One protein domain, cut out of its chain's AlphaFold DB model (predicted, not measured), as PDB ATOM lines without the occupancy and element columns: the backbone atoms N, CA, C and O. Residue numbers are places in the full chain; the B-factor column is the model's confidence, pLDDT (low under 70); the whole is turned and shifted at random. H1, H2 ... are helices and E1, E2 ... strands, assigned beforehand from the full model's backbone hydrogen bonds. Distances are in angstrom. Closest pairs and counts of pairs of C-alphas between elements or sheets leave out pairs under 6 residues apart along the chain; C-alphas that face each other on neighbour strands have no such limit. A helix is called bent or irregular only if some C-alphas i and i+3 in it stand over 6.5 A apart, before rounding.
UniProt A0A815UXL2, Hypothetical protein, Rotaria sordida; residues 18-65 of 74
ATOM      1  N   ASN A  18      33.036  39.832 -24.995       81.25
ATOM      2  CA  ASN A  18      33.745  39.420 -23.779       81.25
ATOM      3  C   ASN A  18      33.308  40.199 -22.529       81.25
ATOM      4  O   ASN A  18      33.262  39.634 -21.437       81.25
ATOM      5  N   GLU A  19      33.006  41.489 -22.657       80.81
ATOM      6  CA  GLU A  19      32.544  42.309 -21.532       80.81
ATOM      7  C   GLU A  19      31.116  41.937 -21.143       80.81
ATOM      8  O   GLU A  19      30.807  41.807 -19.958       80.81
ATOM      9  N   LEU A  20      30.266  41.677 -22.143       82.44
ATOM     10  CA  LEU A  20      28.919  41.168 -21.916       82.44
ATOM     11  C   LEU A  20      28.953  39.820 -21.186       82.44
ATOM     12  O   LEU A  20      28.195  39.619 -20.238       82.44
ATOM     13  N   LEU A  21      29.842  38.909 -21.590       84.94
ATOM     14  CA  LEU A  21      29.966  37.599 -20.957       84.94
ATOM     15  C   LEU A  21      30.413  37.710 -19.492       84.94
ATOM     16  O   LEU A  21      29.798  37.090 -18.624       84.94
ATOM     17  N   HIS A  22      31.434  38.523 -19.203       85.25
ATOM     18  CA  HIS A  22      31.866  38.776 -17.825       85.25
ATOM     19  C   HIS A  22      30.743  39.389 -16.987       85.25
ATOM     20  O   HIS A  22      30.502  38.958 -15.863       85.25
ATOM     21  N   TYR A  23      29.989  40.331 -17.552       84.62
ATOM     22  CA  TYR A  23      28.870  40.946 -16.854       84.62
ATOM     23  C   TYR A  23      27.753  39.948 -16.534       84.62
ATOM     24  O   TYR A  23      27.223  39.936 -15.422       84.62
ATOM     25  N   LEU A  24      27.400  39.080 -17.487       84.19
ATOM     26  CA  LEU A  24      26.415  38.023 -17.260       84.19
ATOM     27  C   LEU A  24      26.901  37.018 -16.214       84.19
ATOM     28  O   LEU A  24      26.106  36.587 -15.382       84.19
ATOM     29  N   HIS A  25      28.193  36.684 -16.216       86.44
ATOM     30  CA  HIS A  25      28.798  35.817 -15.211       86.44
ATOM     31  C   HIS A  25      28.698  36.427 -13.805       86.44
ATOM     32  O   HIS A  25      28.188  35.784 -12.887       86.44
ATOM     33  N   ASP A  26      29.097  37.687 -13.635       85.38
ATOM     34  CA  ASP A  26      29.045  38.363 -12.336       85.38
ATOM     35  C   ASP A  26      27.607  38.462 -11.818       85.38
ATOM     36  O   ASP A  26      27.323  38.152 -10.659       85.38
ATOM     37  N   ARG A  27      26.656  38.798 -12.697       83.75
ATOM     38  CA  ARG A  27      25.229  38.831 -12.352       83.75
ATOM     39  C   ARG A  27      24.691  37.460 -11.970       83.75
ATOM     40  O   ARG A  27      23.964  37.361 -10.984       83.75
ATOM     41  N   TYR A  28      25.087  36.416 -12.691       83.56
ATOM     42  CA  TYR A  28      24.710  35.043 -12.382       83.56
ATOM     43  C   TYR A  28      25.216  34.619 -10.998       83.56
ATOM     44  O   TYR A  28      24.439  34.103 -10.196       83.56
ATOM     45  N   THR A  29      26.479  34.908 -10.667       83.00
ATOM     46  CA  THR A  29      27.029  34.609  -9.330       83.00
ATOM     47  C   THR A  29      26.335  35.393  -8.211       83.00
ATOM     48  O   THR A  29      26.198  34.888  -7.100       83.00
ATOM     49  N   ALA A  30      25.826  36.589  -8.515       81.69
ATOM     50  CA  ALA A  30      25.018  37.402  -7.612       81.69
ATOM     51  C   ALA A  30      23.522  37.017  -7.590       81.69
ATOM     52  O   ALA A  30      22.719  37.744  -7.008       81.69
ATOM     53  N   ASN A  31      23.137  35.899  -8.217       76.81
ATOM     54  CA  ASN A  31      21.759  35.411  -8.313       76.81
ATOM     55  C   ASN A  31      20.792  36.369  -9.049       76.81
ATOM     56  O   ASN A  31      19.581  36.358  -8.820       76.81
ATOM     57  N   HIS A  32      21.318  37.199  -9.957       77.00
ATOM     58  CA  HIS A  32      20.553  38.093 -10.824       77.00
ATOM     59  C   HIS A  32      20.481  37.531 -12.246       77.00
ATOM     60  O   HIS A  32      21.394  37.708 -13.050       77.00
ATOM     61  N   ILE A  33      19.368  36.887 -12.589       79.56
ATOM     62  CA  ILE A  33      19.233  36.202 -13.884       79.56
ATOM     63  C   ILE A  33      18.739  37.090 -15.029       79.56
ATOM     64  O   ILE A  33      18.850  36.698 -16.186       79.56
ATOM     65  N   TYR A  34      18.202  38.272 -14.722       80.69
ATOM     66  CA  TYR A  34      17.627  39.191 -15.700       80.69
ATOM     67  C   TYR A  34      18.566  40.354 -15.987       80.69
ATOM     68  O   TYR A  34      19.017  41.031 -15.060       80.69
ATOM     69  N   THR A  35      18.839  40.618 -17.261       80.88
ATOM     70  CA  THR A  35      19.786  41.661 -17.668       80.88
ATOM     71  C   THR A  35      19.283  42.414 -18.893       80.88
ATOM     72  O   THR A  35      19.015  41.800 -19.922       80.88
ATOM     73  N   TYR A  36      19.183  43.744 -18.801       78.06
ATOM     74  CA  TYR A  36      18.911  44.599 -19.959       78.06
ATOM     75  C   TYR A  36      20.210  44.987 -20.658       78.06
ATOM     76  O   TYR A  36      21.144  45.461 -20.019       78.06
ATOM     77  N   VAL A  37      20.238  44.847 -21.978       78.94
ATOM     78  CA  VAL A  37      21.303  45.367 -22.838       78.94
ATOM     79  C   VAL A  37      20.633  46.186 -23.934       78.94
ATOM     80  O   VAL A  37      20.043  45.642 -24.868       78.94
ATOM     81  N   GLY A  38      20.645  47.512 -23.778       72.88
ATOM     82  CA  GLY A  38      19.853  48.410 -24.619       72.88
ATOM     83  C   GLY A  38      18.355  48.094 -24.527       72.88
ATOM     84  O   GLY A  38      17.752  48.252 -23.469       72.88
ATOM     85  N   SER A  39      17.765  47.646 -25.637       72.50
ATOM     86  CA  SER A  39      16.354  47.240 -25.740       72.50
ATOM     87  C   SER A  39      16.120  45.733 -25.574       72.50
ATOM     88  O   SER A  39      14.973  45.288 -25.611       72.50
ATOM     89  N   ILE A  40      17.181  44.939 -25.418       77.38
ATOM     90  CA  ILE A  40      17.104  43.479 -25.333       77.38
ATOM     91  C   ILE A  40      17.117  43.059 -23.864       77.38
ATOM     92  O   ILE A  40      17.926  43.549 -23.075       77.38
ATOM     93  N   LEU A  41      16.240  42.121 -23.505       79.94
ATOM     94  CA  LEU A  41      16.276  41.418 -22.229       79.94
ATOM     95  C   LEU A  41      16.933  40.043 -22.413       79.94
ATOM     96  O   LEU A  41      16.415  39.193 -23.133       79.94
ATOM     97  N   ILE A  42      18.056  39.827 -21.732       81.94
ATOM     98  CA  ILE A  42      18.744  38.541 -21.617       81.94
ATOM     99  C   ILE A  42      18.368  37.883 -20.286       81.94
ATOM    100  O   ILE A  42      18.483  38.508 -19.227       81.94
ATOM    101  N   VAL A  43      17.959  36.612 -20.339       82.88
ATOM    102  CA  VAL A  43      17.678  35.803 -19.146       82.88
ATOM    103  C   VAL A  43      18.570  34.571 -19.112       82.88
ATOM    104  O   VAL A  43      18.598  33.804 -20.073       82.88
ATOM    105  N   VAL A  44      19.279  34.370 -18.000       82.75
ATOM    106  CA  VAL A  44      20.161  33.211 -17.785       82.75
ATOM    107  C   VAL A  44      19.452  32.174 -16.916       82.75
ATOM    108  O   VAL A  44      18.930  32.501 -15.856       82.75
ATOM    109  N   ASN A  45      19.420  30.912 -17.344       81.31
ATOM    110  CA  ASN A  45      18.764  29.850 -16.580       81.31
ATOM    111  C   ASN A  45      19.560  29.529 -15.294       81.31
ATOM    112  O   ASN A  45      20.717  29.125 -15.412       81.31
ATOM    113  N   PRO A  46      18.973  29.650 -14.087       73.69
ATOM    114  CA  PRO A  46      19.662  29.336 -12.832       73.69
ATOM    115  C   PRO A  46      19.863  27.832 -12.579       73.69
ATOM    116  O   PRO A  46      20.572  27.473 -11.645       73.69
ATOM    117  N   HIS A  47      19.233  26.937 -13.360       72.44
ATOM    118  CA  HIS A  47      19.281  25.472 -13.183       72.44
ATOM    119  C   HIS A  47      18.945  24.979 -11.756       72.44
ATOM    120  O   HIS A  47      19.237  23.841 -11.390       72.44
ATOM    121  N   GLN A  48      18.293  25.829 -10.964       68.44
ATOM    122  CA  GLN A  48      17.849  25.605  -9.593       68.44
ATOM    123  C   GLN A  48      16.423  26.150  -9.463       68.44
ATOM    124  O   GLN A  48      16.039  27.060 -10.207       68.44
ATOM    125  N   GLN A  49      15.622  25.603  -8.540       60.78
ATOM    126  CA  GLN A  49      14.345  26.225  -8.192       60.78
ATOM    127  C   GLN A  49      14.652  27.582  -7.572       60.78
ATOM    128  O   GLN A  49      15.155  27.692  -6.459       60.78
ATOM    129  N   ALA A  50      14.412  28.628  -8.346       59.22
ATOM    130  CA  ALA A  50      14.566  29.973  -7.864       59.22
ATOM    131  C   ALA A  50      13.354  30.332  -7.007       59.22
ATOM    132  O   ALA A  50      12.378  30.893  -7.508       59.22
ATOM    133  N   ASP A  51      13.437  30.008  -5.720       57.91
ATOM    134  CA  ASP A  51      12.356  30.197  -4.746       57.91
ATOM    135  C   ASP A  51      11.836  31.649  -4.688       57.91
ATOM    136  O   ASP A  51      10.697  31.882  -4.295       57.91
ATOM    137  N   ASN A  52      12.625  32.619  -5.176       57.56
ATOM    138  CA  ASN A  52      12.315  34.051  -5.136       57.56
ATOM    139  C   ASN A  52      12.215  34.747  -6.514       57.56
ATOM    140  O   ASN A  52      12.095  35.969  -6.552       57.56
ATOM    141  N   LEU A  53      12.296  34.029  -7.646       55.50
ATOM    142  CA  LEU A  53      12.262  34.651  -8.993       55.50
ATOM    143  C   LEU A  53      10.875  34.651  -9.652       55.50
ATOM    144  O   LEU A  53      10.671  35.342 -10.650       55.50
ATOM    145  N   PHE A  54       9.934  33.888  -9.095       55.72
ATOM    146  CA  PHE A  54       8.549  33.784  -9.560       55.72
ATOM    147  C   PHE A  54       7.562  34.121  -8.439       55.72
ATOM    148  O   PHE A  54       6.522  33.479  -8.291       55.72
ATOM    149  N   VAL A  55       7.895  35.109  -7.606       56.44
ATOM    150  CA  VAL A  55       6.985  35.547  -6.546       56.44
ATOM    151  C   VAL A  55       5.852  36.338  -7.192       56.44
ATOM    152  O   VAL A  55       6.080  37.315  -7.900       56.44
ATOM    153  N   TYR A  56       4.613  35.915  -6.944       53.97
ATOM    154  CA  TYR A  56       3.394  36.515  -7.500       53.97
ATOM    155  C   TYR A  56       3.273  38.031  -7.232       53.97
ATOM    156  O   TYR A  56       2.639  38.755  -7.996       53.97
ATOM    157  N   GLU A  57       3.916  38.522  -6.171       57.66
ATOM    158  CA  GLU A  57       4.030  39.950  -5.855       57.66
ATOM    159  C   GLU A  57       4.824  40.724  -6.920       57.66
ATOM    160  O   GLU A  57       4.358  41.765  -7.374       57.66
ATOM    161  N   GLN A  58       5.927  40.167  -7.437       58.25
ATOM    162  CA  GLN A  58       6.716  40.792  -8.512       58.25
ATOM    163  C   GLN A  58       5.926  40.890  -9.827       58.25
ATOM    164  O   GLN A  58       6.093  41.843 -10.582       58.25
ATOM    165  N   ILE A  59       5.021  39.937 -10.082       57.91
ATOM    166  CA  ILE A  59       4.119  39.956 -11.248       57.91
ATOM    167  C   ILE A  59       3.125  41.122 -11.143       57.91
ATOM    168  O   ILE A  59       2.859  41.808 -12.129       57.91
ATOM    169  N   LYS A  60       2.574  41.360  -9.945       56.84
ATOM    170  CA  LYS A  60       1.636  42.465  -9.701       56.84
ATOM    171  C   LYS A  60       2.306  43.829  -9.801       56.84
ATOM    172  O   LYS A  60       1.727  44.734 -10.398       56.84
ATOM    173  N   ASP A  61       3.516  43.957  -9.271       58.12
ATOM    174  CA  ASP A  61       4.281  45.200  -9.350       58.12
ATOM    175  C   ASP A  61       4.630  45.545 -10.808       58.12
ATOM    176  O   ASP A  61       4.517  46.701 -11.223       58.12
ATOM    177  N   TYR A  62       4.933  44.533 -11.628       56.12
ATOM    178  CA  TYR A  62       5.180  44.697 -13.064       56.12
ATOM    179  C   TYR A  62       3.940  45.176 -13.842       56.12
ATOM    180  O   TYR A  62       4.046  45.987 -14.763       56.12
ATOM    181  N   GLN A  63       2.736  44.734 -13.457       55.66
ATOM    182  CA  GLN A  63       1.487  45.227 -14.057       55.66
ATOM    183  C   GLN A  63       1.208  46.702 -13.731       55.66
ATOM    184  O   GLN A  63       0.501  47.371 -14.487       55.66
ATOM    185  N   GLN A  64       1.739  47.211 -12.616       56.06
ATOM    186  CA  GLN A  64       1.484  48.572 -12.141       56.06
ATOM    187  C   GLN A  64       2.576  49.574 -12.530       56.06
ATOM    188  O   GLN A  64       2.277  50.759 -12.680       56.06
ATOM    189  N   SER A  65       3.815  49.127 -12.748       53.41
ATOM    190  CA  SER A  65       4.924  49.983 -13.166       53.41
ATOM    191  C   SER A  65       5.765  49.294 -14.236       53.41
ATOM    192  O   SER A  65       6.404  48.275 -13.997       53.41
TER     193      SER A  65
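This is residues 18 to 65 of the 74 residues of the protein "Hypothetical protein" of Rotaria sordida (UniProt A0A815UXL2). A small hairpin of two strands, E1 and E2, stands in the middle of a loose, flat model, with helix H1 loosely beside it, nearer to E1 than to E2. From E2 a long stretch with no named element, residues 44 to 55, leads away from the hairpin to helix H2, and residues 54 to 65 stick out free of the rest. The printed part has 48 residues with two named helices and two named strands, in the order H1, E1, E2, H2; the sheet's order is E1 - E2, antiparallel, and the class is mixed, helices and strands. The whole is loose, with a radius of gyration of the C-alphas of 12.3 A and spans of 35 by 27 by 13 A.

Find C-alpha 18 at (33.745, 39.420, -23.779); here H1 begins, residues 18 to 29, and it runs 16.6 A from first to last C-alpha. Go on to C-alpha 34 at (17.627, 39.191, -15.700), where E1 begins, residues 34 to 37, 10.1 A long. After two residues comes E2, residues 40 to 43, 9.9 A long. Then look for H2, residues 56 to 64, 13.1 A long, which ends with C-alpha 64 at (1.484, 48.572, -12.141).

Begin with H1, whose residues 20 to 28 come within 10 A of the sheet, with 8 pairs of C-alphas to E1 and 3 to E2. The closest C-alphas of H1 and E1 are those of Leu 24 and Thr 35, 7.6 A apart, while H1 and E2 are apart. E1 and E2 form a hairpin, antiparallel at 153 degrees between their directions. Compare C-alphas 36 and 41, which face each other at 4.7 A; within hydrogen-bond range are N 35 and O 42 at 2.9 A and N 42 and O 35 at 2.8 A. H2 is apart from H1 and from E1. In both H1 and H2 every O i to N i+4 pair is within hydrogen-bond range, and neither helix is bent.

The two C-alphas farthest apart are those of Asn 18 and Gln 64, at 35.5 A. Without residues 54 to 65, which stand free, the body has 36 residues and spans 28 by 19 by 13 A. The printed part has no cut. The links from H1 to E1 and from E1 to E2 are tight; the link from E2 to H2, 12 residues, is long. Read the B-factor column for the model's confidence: the mean pLDDT of the printed part is 71.9, residues 48 to 65 are under 70, and H2 has a mean of 57.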